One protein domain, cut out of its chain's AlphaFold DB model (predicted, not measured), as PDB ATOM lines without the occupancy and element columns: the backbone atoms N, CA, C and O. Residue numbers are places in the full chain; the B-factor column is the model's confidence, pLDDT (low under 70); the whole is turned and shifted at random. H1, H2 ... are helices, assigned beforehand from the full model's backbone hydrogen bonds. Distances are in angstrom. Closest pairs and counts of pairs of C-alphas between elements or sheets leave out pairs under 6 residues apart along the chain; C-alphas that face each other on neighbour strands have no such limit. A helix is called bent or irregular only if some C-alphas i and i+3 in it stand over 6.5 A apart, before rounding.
ATOM      1  N   ALA A   7      87.658   6.043  38.428       88.88
ATOM      2  CA  ALA A   7      88.735   6.964  38.081       88.88
ATOM      3  C   ALA A   7      90.036   6.235  37.705       88.88
ATOM      4  O   ALA A   7      90.706   6.653  36.766       88.88
ATOM      5  N   ALA A   8      90.378   5.129  38.374       89.81
ATOM      6  CA  ALA A   8      91.506   4.287  37.973       89.81
ATOM      7  C   ALA A   8      91.255   3.577  36.629       89.81
ATOM      8  O   ALA A   8      92.179   3.473  35.825       89.81
ATOM      9  N   ASP A   9      90.020   3.139  36.357       90.88
ATOM     10  CA  ASP A   9      89.666   2.501  35.081       90.88
ATOM     11  C   ASP A   9      89.737   3.487  33.901       90.88
ATOM     12  O   ASP A   9      90.372   3.198  32.889       90.88
ATOM     13  N   VAL A  10      89.196   4.700  34.064       92.94
ATOM     14  CA  VAL A  10      89.322   5.779  33.066       92.94
ATOM     15  C   VAL A  10      90.794   6.153  32.841       92.94
ATOM     16  O   VAL A  10      91.223   6.307  31.694       92.94
ATOM     17  N   ARG A  11      91.599   6.235  33.911       93.19
ATOM     18  CA  ARG A  11      93.026   6.606  33.838       93.19
ATOM     19  C   ARG A  11      93.914   5.600  33.095       93.19
ATOM     20  O   ARG A  11      95.000   5.990  32.679       93.19
ATOM     21  N   LYS A  12      93.446   4.371  32.824       92.38
ATOM     22  CA  LYS A  12      94.094   3.448  31.865       92.38
ATOM     23  C   LYS A  12      94.166   4.024  30.440       92.38
ATOM     24  O   LYS A  12      95.100   3.722  29.707       92.38
ATOM     25  N   TYR A  13      93.157   4.807  30.043       93.00
ATOM     26  CA  TYR A  13      92.916   5.252  28.660       93.00
ATOM     27  C   TYR A  13      92.964   6.780  28.473       93.00
ATOM     28  O   TYR A  13      93.065   7.282  27.347       93.00
ATOM     29  N   ALA A  14      92.873   7.518  29.577       92.12
ATOM     30  CA  ALA A  14      93.037   8.963  29.673       92.12
ATOM     31  C   ALA A  14      93.747   9.277  31.009       92.12
ATOM     32  O   ALA A  14      93.079   9.528  32.013       92.12
ATOM     33  N   PRO A  15      95.091   9.182  31.085       92.25
ATOM     34  CA  PRO A  15      95.832   9.369  32.340       92.25
ATOM     35  C   PRO A  15      95.704  10.799  32.898       92.25
ATOM     36  O   PRO A  15      95.867  11.023  34.095       92.25
ATOM     37  N   ASP A  16      95.359  11.742  32.027       90.50
ATOM     38  CA  ASP A  16      95.025  13.144  32.264       90.50
ATOM     39  C   ASP A  16      93.592  13.374  32.793       90.50
ATOM     40  O   ASP A  16      93.196  14.519  33.008       90.50
ATOM     41  N   ALA A  17      92.797  12.318  33.006       90.75
ATOM     42  CA  ALA A  17      91.367  12.458  33.268       90.75
ATOM     43  C   ALA A  17      91.010  13.168  34.589       90.75
ATOM     44  O   ALA A  17      91.330  12.715  35.700       90.75
ATOM     45  N   ASP A  18      90.246  14.251  34.434       91.19
ATOM     46  CA  ASP A  18      89.698  15.075  35.508       91.19
ATOM     47  C   ASP A  18      88.623  14.304  36.297       91.19
ATOM     48  O   ASP A  18      87.625  13.809  35.763       91.19
ATOM     49  N   GLU A  19      88.827  14.212  37.610       89.62
ATOM     50  CA  GLU A  19      87.982  13.422  38.506       89.62
ATOM     51  C   GLU A  19      86.575  14.013  38.693       89.62
ATOM     52  O   GLU A  19      85.624  13.277  38.958       89.62
ATOM     53  N   SER A  20      86.403  15.323  38.486       91.06
ATOM     54  CA  SER A  20      85.089  15.976  38.492       91.06
ATOM     55  C   SER A  20      84.275  15.638  37.241       91.06
ATOM     56  O   SER A  20      83.063  15.439  37.344       91.06
ATOM     57  N   ILE A  21      84.940  15.485  36.089       93.75
ATOM     58  CA  ILE A  21      84.335  15.026  34.830       93.75
ATOM     59  C   ILE A  21      83.920  13.557  34.966       93.75
ATOM     60  O   ILE A  21      82.777  13.208  34.660       93.75
ATOM     61  N   ILE A  22      84.804  12.712  35.509       93.25
ATOM     62  CA  ILE A  22      84.503  11.304  35.818       93.25
ATOM     63  C   ILE A  22      83.302  11.218  36.774       93.25
ATOM     64  O   ILE A  22      82.343  10.505  36.481       93.25
ATOM     65  N   ALA A  23      83.283  11.995  37.862       92.19
ATOM     66  CA  ALA A  23      82.154  12.042  38.795       92.19
ATOM     67  C   ALA A  23      80.848  12.546  38.143       92.19
ATOM     68  O   ALA A  23      79.760  12.080  38.498       92.19
ATOM     69  N   GLY A  24      80.932  13.463  37.174       93.75
ATOM     70  CA  GLY A  24      79.797  13.911  36.364       93.75
ATOM     71  C   GLY A  24      79.238  12.811  35.454       93.75
ATOM     72  O   GLY A  24      78.016  12.660  35.354       93.75
ATOM     73  N   ILE A  25      80.105  11.997  34.845       94.38
ATOM     74  CA  ILE A  25      79.707  10.841  34.023       94.38
ATOM     75  C   ILE A  25      79.146   9.713  34.900       94.38
ATOM     76  O   ILE A  25      78.071   9.203  34.592       94.38
ATOM     77  N   VAL A  26      79.782   9.383  36.031       94.19
ATOM     78  CA  VAL A  26      79.265   8.424  37.031       94.19
ATOM     79  C   VAL A  26      77.851   8.814  37.477       94.19
ATOM     80  O   VAL A  26      76.948   7.975  37.482       94.19
ATOM     81  N   ARG A  27      77.620  10.101  37.772       92.31
ATOM     82  CA  ARG A  27      76.299  10.631  38.152       92.31
ATOM     83  C   ARG A  27      75.263  10.530  37.029       92.31
ATOM     84  O   ARG A  27      74.093  10.302  37.316       92.31
ATOM     85  N   TYR A  28      75.677  10.684  35.772       93.81
ATOM     86  CA  TYR A  28      74.806  10.495  34.610       93.81
ATOM     87  C   TYR A  28      74.480   9.011  34.351       93.81
ATOM     88  O   TYR A  28      73.335   8.693  34.039       93.81
ATOM     89  N   CYS A  29      75.443   8.099  34.523       91.62
ATOM     90  CA  CYS A  29      75.210   6.657  34.410       91.62
ATOM     91  C   CYS A  29      74.291   6.136  35.533       91.62
ATOM     92  O   CYS A  29      73.403   5.325  35.269       91.62
ATOM     93  N   GLY A  30      74.458   6.636  36.764       88.94
ATOM     94  CA  GLY A  30      73.471   6.555  37.846       88.94
ATOM     95  C   GLY A  30      72.923   5.147  38.107       88.94
ATOM     96  O   GLY A  30      73.645   4.260  38.557       88.94
ATOM     97  N   ILE A  31      71.629   4.942  37.828       87.75
ATOM     98  CA  ILE A  31      70.932   3.655  38.017       87.75
ATOM     99  C   ILE A  31      71.640   2.518  37.267       87.75
ATOM    100  O   ILE A  31      71.727   1.408  37.786       87.75
ATOM    101  N   ALA A  32      72.199   2.788  36.085       86.50
ATOM    102  CA  ALA A  32      72.841   1.768  35.266       86.50
ATOM    103  C   ALA A  32      74.158   1.232  35.859       86.50
ATOM    104  O   ALA A  32      74.624   0.194  35.408       86.50
ATOM    105  N   LEU A  33      74.734   1.890  36.874       91.00
ATOM    106  CA  LEU A  33      75.894   1.378  37.619       91.00
ATOM    107  C   LEU A  33      75.501   0.534  38.845       91.00
ATOM    108  O   LEU A  33      76.372  -0.028  39.499       91.00
ATOM    109  N   ARG A  34      74.205   0.434  39.182       87.94
ATOM    110  CA  ARG A  34      73.731  -0.354  40.338       87.94
ATOM    111  C   ARG A  34      73.762  -1.865  40.082       87.94
ATOM    112  O   ARG A  34      73.902  -2.631  41.028       87.94
ATOM    113  N   ASN A  35      73.661  -2.278  38.818       88.31
ATOM    114  CA  ASN A  35      73.706  -3.676  38.392       88.31
ATOM    115  C   ASN A  35      74.976  -3.904  37.563       88.31
ATOM    116  O   ASN A  35      75.164  -3.224  36.555       88.31
ATOM    117  N   ARG A  36      75.812  -4.885  37.934       87.81
ATOM    118  CA  ARG A  36      77.112  -5.163  37.284       87.81
ATOM    119  C   ARG A  36      77.011  -5.258  35.760       87.81
ATOM    120  O   ARG A  36      77.758  -4.599  35.050       87.81
ATOM    121  N   ASP A  37      76.063  -6.040  35.256       86.94
ATOM    122  CA  ASP A  37      75.938  -6.291  33.814       86.94
ATOM    123  C   ASP A  37      75.373  -5.071  33.071       86.94
ATOM    124  O   ASP A  37      75.634  -4.877  31.888       86.94
ATOM    125  N   SER A  38      74.664  -4.188  33.786       89.81
ATOM    126  CA  SER A  38      74.305  -2.862  33.283       89.81
ATOM    127  C   SER A  38      75.467  -1.870  33.343       89.81
ATOM    128  O   SER A  38      75.431  -0.910  32.587       89.81
ATOM    129  N   ALA A  39      76.494  -2.063  34.175       91.75
ATOM    130  CA  ALA A  39      77.645  -1.157  34.250       91.75
ATOM    131  C   ALA A  39      78.625  -1.317  33.067       91.75
ATOM    132  O   ALA A  39      79.512  -0.482  32.880       91.75
ATOM    133  N   LEU A  40      78.459  -2.365  32.253       94.00
ATOM    134  CA  LEU A  40      79.291  -2.685  31.092       94.00
ATOM    135  C   LEU A  40      78.612  -2.301  29.764       94.00
ATOM    136  O   LEU A  40      77.394  -2.143  29.698       94.00
ATOM    137  N   VAL A  41      79.406  -2.173  28.698       94.88
ATOM    138  CA  VAL A  41      78.938  -1.967  27.313       94.88
ATOM    139  C   VAL A  41      79.374  -3.144  26.442       94.88
ATOM    140  O   VAL A  41      80.566  -3.448  26.337       94.88
ATOM    141  N   SER A  42      78.410  -3.789  25.783       94.25
ATOM    142  CA  SER A  42      78.670  -4.856  24.814       94.25
ATOM    143  C   SER A  42      78.933  -4.267  23.429       94.25
ATOM    144  O   SER A  42      78.015  -3.824  22.750       94.25
ATOM    145  N   PHE A  43      80.192  -4.291  22.986       93.94
ATOM    146  CA  PHE A  43      80.570  -3.849  21.633       93.94
ATOM    147  C   PHE A  43      80.298  -4.895  20.541       93.94
ATOM    148  O   PHE A  43      80.508  -4.617  19.366       93.94
ATOM    149  N   SER A  44      79.841  -6.091  20.919       93.12
ATOM    150  CA  SER A  44      79.402  -7.144  19.998       93.12
ATOM    151  C   SER A  44      77.878  -7.218  19.842       93.12
ATOM    152  O   SER A  44      77.404  -8.017  19.043       93.12
ATOM    153  N   ASP A  45      77.109  -6.415  20.588       93.88
ATOM    154  CA  ASP A  45      75.661  -6.279  20.397       93.88
ATOM    155  C   ASP A  45      75.345  -4.972  19.640       93.88
ATOM    156  O   ASP A  45      75.508  -3.886  20.207       93.88
ATOM    157  N   PRO A  46      74.852  -5.034  18.386       95.00
ATOM    158  CA  PRO A  46      74.468  -3.835  17.642       95.00
ATOM    159  C   PRO A  46      73.306  -3.075  18.304       95.00
ATOM    160  O   PRO A  46      73.164  -1.871  18.085       95.00
ATOM    161  N   THR A  47      72.500  -3.731  19.146       96.12
ATOM    162  CA  THR A  47      71.386  -3.107  19.876       96.12
ATOM    163  C   THR A  47      71.897  -2.158  20.957       96.12
ATOM    164  O   THR A  47      71.447  -1.012  21.034       96.12
ATOM    165  N   GLU A  48      72.853  -2.599  21.776       94.62
ATOM    166  CA  GLU A  48      73.538  -1.755  22.757       94.62
ATOM    167  C   GLU A  48      74.317  -0.618  22.080       94.62
ATOM    168  O   GLU A  48      74.198   0.533  22.507       94.62
ATOM    169  N   LEU A  49      75.017  -0.872  20.966       96.62
ATOM    170  CA  LEU A  49      75.690   0.206  20.225       96.62
ATOM    171  C   LEU A  49      74.696   1.247  19.677       96.62
ATOM    172  O   LEU A  49      74.883   2.449  19.882       96.62
ATOM    173  N   ALA A  50      73.577   0.814  19.088       96.06
ATOM    174  CA  ALA A  50      72.511   1.714  18.645       96.06
ATOM    175  C   ALA A  50      71.881   2.506  19.811       96.06
ATOM    176  O   ALA A  50      71.511   3.675  19.636       96.06
ATOM    177  N   ARG A  51      71.802   1.921  21.016       95.44
ATOM    178  CA  ARG A  51      71.374   2.615  22.244       95.44
ATOM    179  C   ARG A  51      72.399   3.651  22.703       95.44
ATOM    180  O   ARG A  51      71.974   4.751  23.062       95.44
ATOM    181  N   VAL A  52      73.700   3.362  22.647       95.94
ATOM    182  CA  VAL A  52      74.772   4.331  22.947       95.94
ATOM    183  C   VAL A  52      74.746   5.488  21.940       95.94
ATOM    184  O   VAL A  52      74.649   6.646  22.354       95.94
ATOM    185  N   ARG A  53      74.703   5.210  20.631       96.19
ATOM    186  CA  ARG A  53      74.553   6.235  19.581       96.19
ATOM    187  C   ARG A  53      73.321   7.118  19.811       96.19
ATOM    188  O   ARG A  53      73.424   8.343  19.829       96.19
ATOM    189  N   THR A  54      72.157   6.513  20.038       96.25
ATOM    190  CA  THR A  54      70.886   7.252  20.130       96.25
ATOM    191  C   THR A  54      70.722   8.008  21.450       96.25
ATOM    192  O   THR A  54      70.237   9.139  21.454       96.25
ATOM    193  N   ASN A  55      71.090   7.409  22.585       95.88
ATOM    194  CA  ASN A  55      70.811   7.980  23.906       95.88
ATOM    195  C   ASN A  55      71.999   8.731  24.515       95.88
ATOM    196  O   ASN A  55      71.771   9.687  25.256       95.88
ATOM    197  N   TYR A  56      73.238   8.354  24.182       96.38
ATOM    198  CA  TYR A  56      74.424   9.087  24.611       96.38
ATOM    199  C   TYR A  56      74.850  10.123  23.568       96.38
ATOM    200  O   TYR A  56      74.706  11.321  23.811       96.38
ATOM    201  N   LEU A  57      75.295   9.691  22.385       96.06
ATOM    202  CA  LEU A  57      75.890  10.598  21.393       96.06
ATOM    203  C   LEU A  57      74.878  11.631  20.868       96.06
ATOM    204  O   LEU A  57      75.103  12.836  20.985       96.06
ATOM    205  N   LYS A  58      73.717  11.184  20.379       95.56
ATOM    206  CA  LYS A  58      72.674  12.094  19.880       95.56
ATOM    207  C   LYS A  58      72.010  12.894  21.009       95.56
ATOM    208  O   LYS A  58      72.095  14.119  21.022       95.56
ATOM    209  N   LYS A  59      71.375  12.231  21.989       95.62
ATOM    210  CA  LYS A  59      70.566  12.921  23.023       95.62
ATOM    211  C   LYS A  59      71.357  13.601  24.150       95.62
ATOM    212  O   LYS A  59      70.913  14.645  24.616       95.62
ATOM    213  N   LYS A  60      72.470  13.030  24.637       94.81
ATOM    214  CA  LYS A  60      73.206  13.574  25.801       94.81
ATOM    215  C   LYS A  60      74.379  14.473  25.408       94.81
ATOM    216  O   LYS A  60      74.601  15.470  26.093       94.81
ATOM    217  N   LEU A  61      75.102  14.147  24.336       94.62
ATOM    218  CA  LEU A  61      76.193  14.980  23.812       94.62
ATOM    219  C   LEU A  61      75.721  16.031  22.785       94.62
ATOM    220  O   LEU A  61      76.467  16.963  22.479       94.62
ATOM    221  N   GLY A  62      74.486  15.907  22.284       94.44
ATOM    222  CA  GLY A  62      73.877  16.849  21.340       94.44
ATOM    223  C   GLY A  62      74.427  16.738  19.916       94.44
ATOM    224  O   GLY A  62      74.444  17.734  19.196       94.44
ATOM    225  N   LEU A  63      74.935  15.567  19.518       93.94
ATOM    226  CA  LEU A  63      75.572  15.374  18.215       93.94
ATOM    227  C   LEU A  63      74.526  15.089  17.131       93.94
ATOM    228  O   LEU A  63      73.897  14.033  17.123       93.94
ATOM    229  N   SER A  64      74.377  16.015  16.183       93.62
ATOM    230  CA  SER A  64      73.529  15.886  14.988       93.62
ATOM    231  C   SER A  64      74.300  15.357  13.767       93.62
ATOM    232  O   SER A  64      74.028  15.761  12.639       93.62
ATOM    233  N   LEU A  65      75.309  14.513  13.997       92.19
ATOM    234  CA  LEU A  65      76.116  13.887  12.947       92.19
ATOM    235  C   LEU A  65      75.392  12.675  12.340       92.19
ATOM    236  O   LEU A  65      74.475  12.119  12.952       92.19
ATOM    237  N   ALA A  66      75.839  12.263  11.150       95.50
ATOM    238  CA  ALA A  66      75.383  11.043  10.495       95.50
ATOM    239  C   ALA A  66      75.638   9.803  11.368       95.50
ATOM    240  O   ALA A  66      76.617   9.733  12.118       95.50
ATOM    241  N   ASP A  67      74.742   8.826  11.263       94.94
ATOM    242  CA  ASP A  67      74.735   7.627  12.096       94.94
ATOM    243  C   ASP A  67      76.006   6.781  11.956       94.94
ATOM    244  O   ASP A  67      76.429   6.185  12.947       94.94
ATOM    245  N   ASP A  68      76.629   6.788  10.779       94.38
ATOM    246  CA  ASP A  68      77.848   6.037  10.463       94.38
ATOM    247  C   ASP A  68      79.072   6.627  11.182       94.38
ATOM    248  O   ASP A  68      79.796   5.909  11.860       94.38
ATOM    249  N   VAL A  69      79.233   7.957  11.155       94.81
ATOM    250  CA  VAL A  69      80.321   8.685  11.848       94.81
ATOM    251  C   VAL A  69      80.254   8.481  13.368       94.81
ATOM    252  O   VAL A  69      81.273   8.442  14.063       94.81
ATOM    253  N   LEU A  70      79.043   8.335  13.911       94.38
ATOM    254  CA  LEU A  70      78.840   8.031  15.327       94.38
ATOM    255  C   LEU A  70      79.179   6.568  15.662       94.38
ATOM    256  O   LEU A  70      79.730   6.319  16.735       94.38
ATOM    257  N   ASP A  71      78.906   5.622  14.758       95.31
ATOM    258  CA  ASP A  71      79.317   4.220  14.915       95.31
ATOM    259  C   ASP A  71      80.830   4.032  14.709       95.31
ATOM    260  O   ASP A  71      81.437   3.251  15.438       95.31
ATOM    261  N   GLU A  72      81.480   4.788  13.817       96.31
ATOM    262  CA  GLU A  72      82.946   4.813  13.675       96.31
ATOM    263  C   GLU A  72      83.633   5.277  14.968       96.31
ATOM    264  O   GLU A  72      84.590   4.648  15.430       96.31
ATOM    265  N   ALA A  73      83.120   6.332  15.610       95.69
ATOM    266  CA  ALA A  73      83.627   6.798  16.901       95.69
ATOM    267  C   ALA A  73      83.437   5.750  18.018       95.69
ATOM    268  O   ALA A  73      84.331   5.543  18.844       95.69
ATOM    269  N   ILE A  74      82.307   5.035  18.017       95.75
ATOM    270  CA  ILE A  74      82.065   3.892  18.909       95.75
ATOM    271  C   ILE A  74      83.056   2.754  18.616       95.75
ATOM    272  O   ILE A  74      83.685   2.245  19.544       95.75
ATOM    273  N   ALA A  75      83.256   2.385  17.351       95.88
ATOM    274  CA  ALA A  75      84.182   1.331  16.941       95.88
ATOM    275  C   ALA A  75      85.636   1.662  17.322       95.88
ATOM    276  O   ALA A  75      86.347   0.794  17.833       95.88
ATOM    277  N   LYS A  76      86.055   2.925  17.175       96.19
ATOM    278  CA  LYS A  76      87.362   3.444  17.614       96.19
ATOM    279  C   LYS A  76      87.581   3.253  19.120       96.19
ATOM    280  O   LYS A  76      88.623   2.733  19.528       96.19
ATOM    281  N   VAL A  77      86.596   3.600  19.954       96.12
ATOM    282  CA  VAL A  77      86.661   3.382  21.414       96.12
ATOM    283  C   VAL A  77      86.630   1.885  21.757       96.12
ATOM    284  O   VAL A  77      87.404   1.430  22.601       96.12
ATOM    285  N   GLY A  78      85.817   1.090  21.056       93.62
ATOM    286  CA  GLY A  78      85.775  -0.369  21.205       93.62
ATOM    287  C   GLY A  78      87.095  -1.060  20.844       93.62
ATOM    288  O   GLY A  78      87.486  -2.022  21.510       93.62
ATOM    289  N   ALA A  79      87.809  -0.542  19.839       94.62
ATOM    290  CA  ALA A  79      89.139  -0.991  19.443       94.62
ATOM    291  C   ALA A  79      90.207  -0.611  20.483       94.62
ATOM    292  O   ALA A  79      91.001  -1.468  20.870       94.62
ATOM    293  N   ALA A  80      90.182   0.621  21.006       92.06
ATOM    294  CA  ALA A  80      91.069   1.040  22.097       92.06
ATOM    295  C   ALA A  80      90.875   0.173  23.357       92.06
ATOM    296  O   ALA A  80      91.843  -0.279  23.967       92.06
ATOM    297  N   MET A  81      89.625  -0.149  23.702       92.50
ATOM    298  CA  MET A  81      89.284  -1.017  24.835       92.50
ATOM    299  C   MET A  81      89.283  -2.522  24.498       92.50
ATOM    300  O   MET A  81      88.789  -3.324  25.294       92.50
ATOM    301  N   LYS A  82      89.806  -2.954  23.336       89.50
ATOM    302  CA  LYS A  82      89.653  -4.341  22.842       89.50
ATOM    303  C   LYS A  82      90.142  -5.391  23.844       89.50
ATOM    304  O   LYS A  82      89.436  -6.380  24.043       89.50
ATOM    305  N   GLY A  83      91.281  -5.141  24.498       87.19
ATOM    306  CA  GLY A  83      91.891  -6.041  25.484       87.19
ATOM    307  C   GLY A  83      91.139  -6.171  26.816       87.19
ATOM    308  O   GLY A  83      91.181  -7.239  27.422       87.19
ATOM    309  N   ASP A  84      90.413  -5.139  27.260       88.44
ATOM    310  CA  ASP A  84      89.693  -5.193  28.538       88.44
ATOM    311  C   ASP A  84      88.432  -6.056  28.409       88.44
ATOM    312  O   ASP A  84      87.587  -5.826  27.538       88.44
ATOM    313  N   ARG A  85      88.273  -7.060  29.279       86.62
ATOM    314  CA  ARG A  85      87.072  -7.918  29.295       86.62
ATOM    315  C   ARG A  85      85.861  -7.193  29.889       86.62
ATOM    316  O   ARG A  85      84.743  -7.399  29.432       86.62
ATOM    317  N   THR A  86      86.092  -6.309  30.856       88.31
ATOM    318  CA  THR A  86      85.077  -5.510  31.554       88.31
ATOM    319  C   THR A  86      85.029  -4.092  30.985       88.31
ATOM    320  O   THR A  86      85.508  -3.147  31.606       88.31
ATOM    321  N   LYS A  87      84.471  -3.934  29.776       93.00
ATOM    322  CA  LYS A  87      84.357  -2.630  29.095       93.00
ATOM    323  C   LYS A  87      83.348  -1.725  29.814       93.00
ATOM    324  O   LYS A  87      82.148  -1.770  29.546       93.00
ATOM    325  N   ASN A  88      83.847  -0.947  30.768       93.81
ATOM    326  CA  ASN A  88      83.064  -0.141  31.698       93.81
ATOM    327  C   ASN A  88      82.371   1.045  31.002       93.81
ATOM    328  O   ASN A  88      83.023   1.816  30.294       93.81
ATOM    329  N   ARG A  89      81.063   1.239  31.225       94.62
ATOM    330  CA  ARG A  89      80.294   2.312  30.569       94.62
ATOM    331  C   ARG A  89      80.790   3.710  30.934       94.62
ATOM    332  O   ARG A  89      80.741   4.587  30.078       94.62
ATOM    333  N   VAL A  90      81.303   3.931  32.149       95.19
ATOM    334  CA  VAL A  90      81.884   5.232  32.538       95.19
ATOM    335  C   VAL A  90      83.102   5.550  31.671       95.19
ATOM    336  O   VAL A  90      83.209   6.658  31.151       95.19
ATOM    337  N   THR A  91      83.969   4.562  31.449       95.19
ATOM    338  CA  THR A  91      85.181   4.685  30.631       95.19
ATOM    339  C   THR A  91      84.859   4.864  29.151       95.19
ATOM    340  O   THR A  91      85.375   5.787  28.521       95.19
ATOM    341  N   VAL A  92      83.921   4.079  28.612       96.38
ATOM    342  CA  VAL A  92      83.414   4.246  27.237       96.38
ATOM    343  C   VAL A  92      82.835   5.649  27.027       96.38
ATOM    344  O   VAL A  92      83.145   6.305  26.034       96.38
ATOM    345  N   TYR A  93      82.023   6.134  27.968       96.88
ATOM    346  CA  TYR A  93      81.406   7.458  27.887       96.88
ATOM    347  C   TYR A  93      82.431   8.588  28.042       96.88
ATOM    348  O   TYR A  93      82.344   9.567  27.303       96.88
ATOM    349  N   TYR A  94      83.437   8.445  28.912       96.62
ATOM    350  CA  TYR A  94      84.531   9.418  29.020       96.62
ATOM    351  C   TYR A  94      85.293   9.550  27.697       96.62
ATOM    352  O   TYR A  94      85.487  10.662  27.207       96.62
ATOM    353  N   LEU A  95      85.682   8.427  27.087       96.38
ATOM    354  CA  LEU A  95      86.439   8.428  25.833       96.38
ATOM    355  C   LEU A  95      85.619   9.005  24.671       96.38
ATOM    356  O   LEU A  95      86.122   9.859  23.947       96.38
ATOM    357  N   LEU A  96      84.338   8.640  24.550       96.81
ATOM    358  CA  LEU A  96      83.438   9.237  23.556       96.81
ATOM    359  C   LEU A  96      83.226  10.746  23.780       96.81
ATOM    360  O   LEU A  96      83.204  11.511  22.820       96.81
ATOM    361  N   ALA A  97      83.084  11.204  25.025       96.31
ATOM    362  CA  ALA A  97      82.930  12.629  25.315       96.31
ATOM    363  C   ALA A  97      84.233  13.431  25.141       96.31
ATOM    364  O   ALA A  97      84.153  14.629  24.874       96.31
ATOM    365  N   ARG A  98      85.409  12.797  25.256       94.81
ATOM    366  CA  ARG A  98      86.706  13.393  24.896       94.81
ATOM    367  C   ARG A  98      86.836  13.542  23.385       94.81
ATOM    368  O   ARG A  98      87.090  14.639  22.912       94.81
ATOM    369  N   ASP A  99      86.596  12.470  22.639       94.31
ATOM    370  CA  ASP A  99      86.798  12.422  21.187       94.31
ATOM    371  C   ASP A  99      85.824  13.323  20.377       94.31
ATOM    372  O   ASP A  99      86.017  13.499  19.177       94.31
ATOM    373  N   PHE A 100      84.819  13.934  21.026       95.00
ATOM    374  CA  PHE A 100      83.922  14.962  20.464       95.00
ATOM    375  C   PHE A 100      83.996  16.337  21.183       95.00
ATOM    376  O   PHE A 100      83.102  17.170  20.997       95.00
ATOM    377  N   ASP A 101      84.993  16.571  22.048       94.88
ATOM    378  CA  ASP A 101      85.163  17.798  22.857       94.88
ATOM    379  C   ASP A 101      83.935  18.180  23.720       94.88
ATOM    380  O   ASP A 101      83.628  19.348  23.978       94.88
ATOM    381  N   LYS A 102      83.200  17.172  24.206       95.25
ATOM    382  CA  LYS A 102      81.983  17.328  25.028       95.25
ATOM    383  C   LYS A 102      82.187  17.077  26.525       95.25
ATOM    384  O   LYS A 102      81.211  17.149  27.273       95.25
ATOM    385  N   LEU A 103      83.418  16.844  26.992       92.12
ATOM    386  CA  LEU A 103      83.733  16.659  28.424       92.12
ATOM    387  C   LEU A 103      83.138  17.770  29.310       92.12
ATOM    388  O   LEU A 103      82.593  17.487  30.377       92.12
ATOM    389  N   GLY A 104      83.134  19.020  28.830       92.06
ATOM    390  CA  GLY A 104      82.551  20.172  29.530       92.06
ATOM    391  C   GLY A 104      81.065  20.037  29.907       92.06
ATOM    392  O   GLY A 104      80.622  20.703  30.839       92.06
ATOM    393  N   LEU A 105      80.299  19.136  29.271       91.62
ATOM    394  CA  LEU A 105      78.908  18.824  29.648       91.62
ATOM    395  C   LEU A 105      78.782  18.057  30.980       91.62
ATOM    396  O   LEU A 105      77.674  17.927  31.510       91.62
ATOM    397  N   PHE A 106      79.892  17.526  31.495       92.38
ATOM    398  CA  PHE A 106      79.978  16.783  32.757       92.38
ATOM    399  C   PHE A 106      80.804  17.524  33.819       92.38
ATOM    400  O   PHE A 106      80.867  17.075  34.962       92.38
ATOM    401  N   ALA A 107      81.387  18.677  33.474       88.06
ATOM    402  CA  ALA A 107      82.108  19.529  34.411       88.06
ATOM    403  C   ALA A 107      81.170  20.069  35.499       88.06
ATOM    404  O   ALA A 107      80.069  20.556  35.222       88.06
TER     405      ALA A 107
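AT A GLANCE: This is residues 7 to 107 of the 543 residues of the protein "OmpA-like domain-containing protein" of Novosphingobium sp. TH158 (UniProt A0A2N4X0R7). H5 runs through the middle of a rounded body, with H1 and H2 on one side and H4 on the other, where H3 packs across H4. The printed part has 101 residues with five named helices, H1 to H5 in order, and no named strand: all helix. It is compact, radius of gyration of the C-alphas 12.4 A, spanning 31 by 28 by 25 A.

HOW THE PARTS SIT: Start at H1, residues 7 to 11, which touches H5, residues 89 to 99, closest at C-alphas 10 and 91, 4.9 A. H2, residues 19 to 33, touches H5 at C-alphas 26 and 90, 6.1 A, a steep tilt of 47 degrees, opposite ways. H3, residues 46 to 58, touches H4, residues 67 to 80, closest at C-alphas 53 and 70, 6.3 A. With residues 73 to 78 alone, H4 touches H5, closest at C-alphas 77 and 95, 6.7 A. Every O i to N i+4 pair is within hydrogen-bond range in H1, H4 and H5, against 8 of 11 in H2 and 8 of 9 in H3.

IN THESE COORDINATES: Find C-alpha 7 at (88.735, 6.964, 38.081), where H1 begins. H2 is irregular, C-alphas 28 and 31 being 8.6 A apart; H4 is 20.3 A long. H5 ends at C-alpha 99, (86.798, 12.422, 21.187).

THE WHOLE: The printed part has no cut; the link H2 to H3 is long. No printed residue is under pLDDT 70.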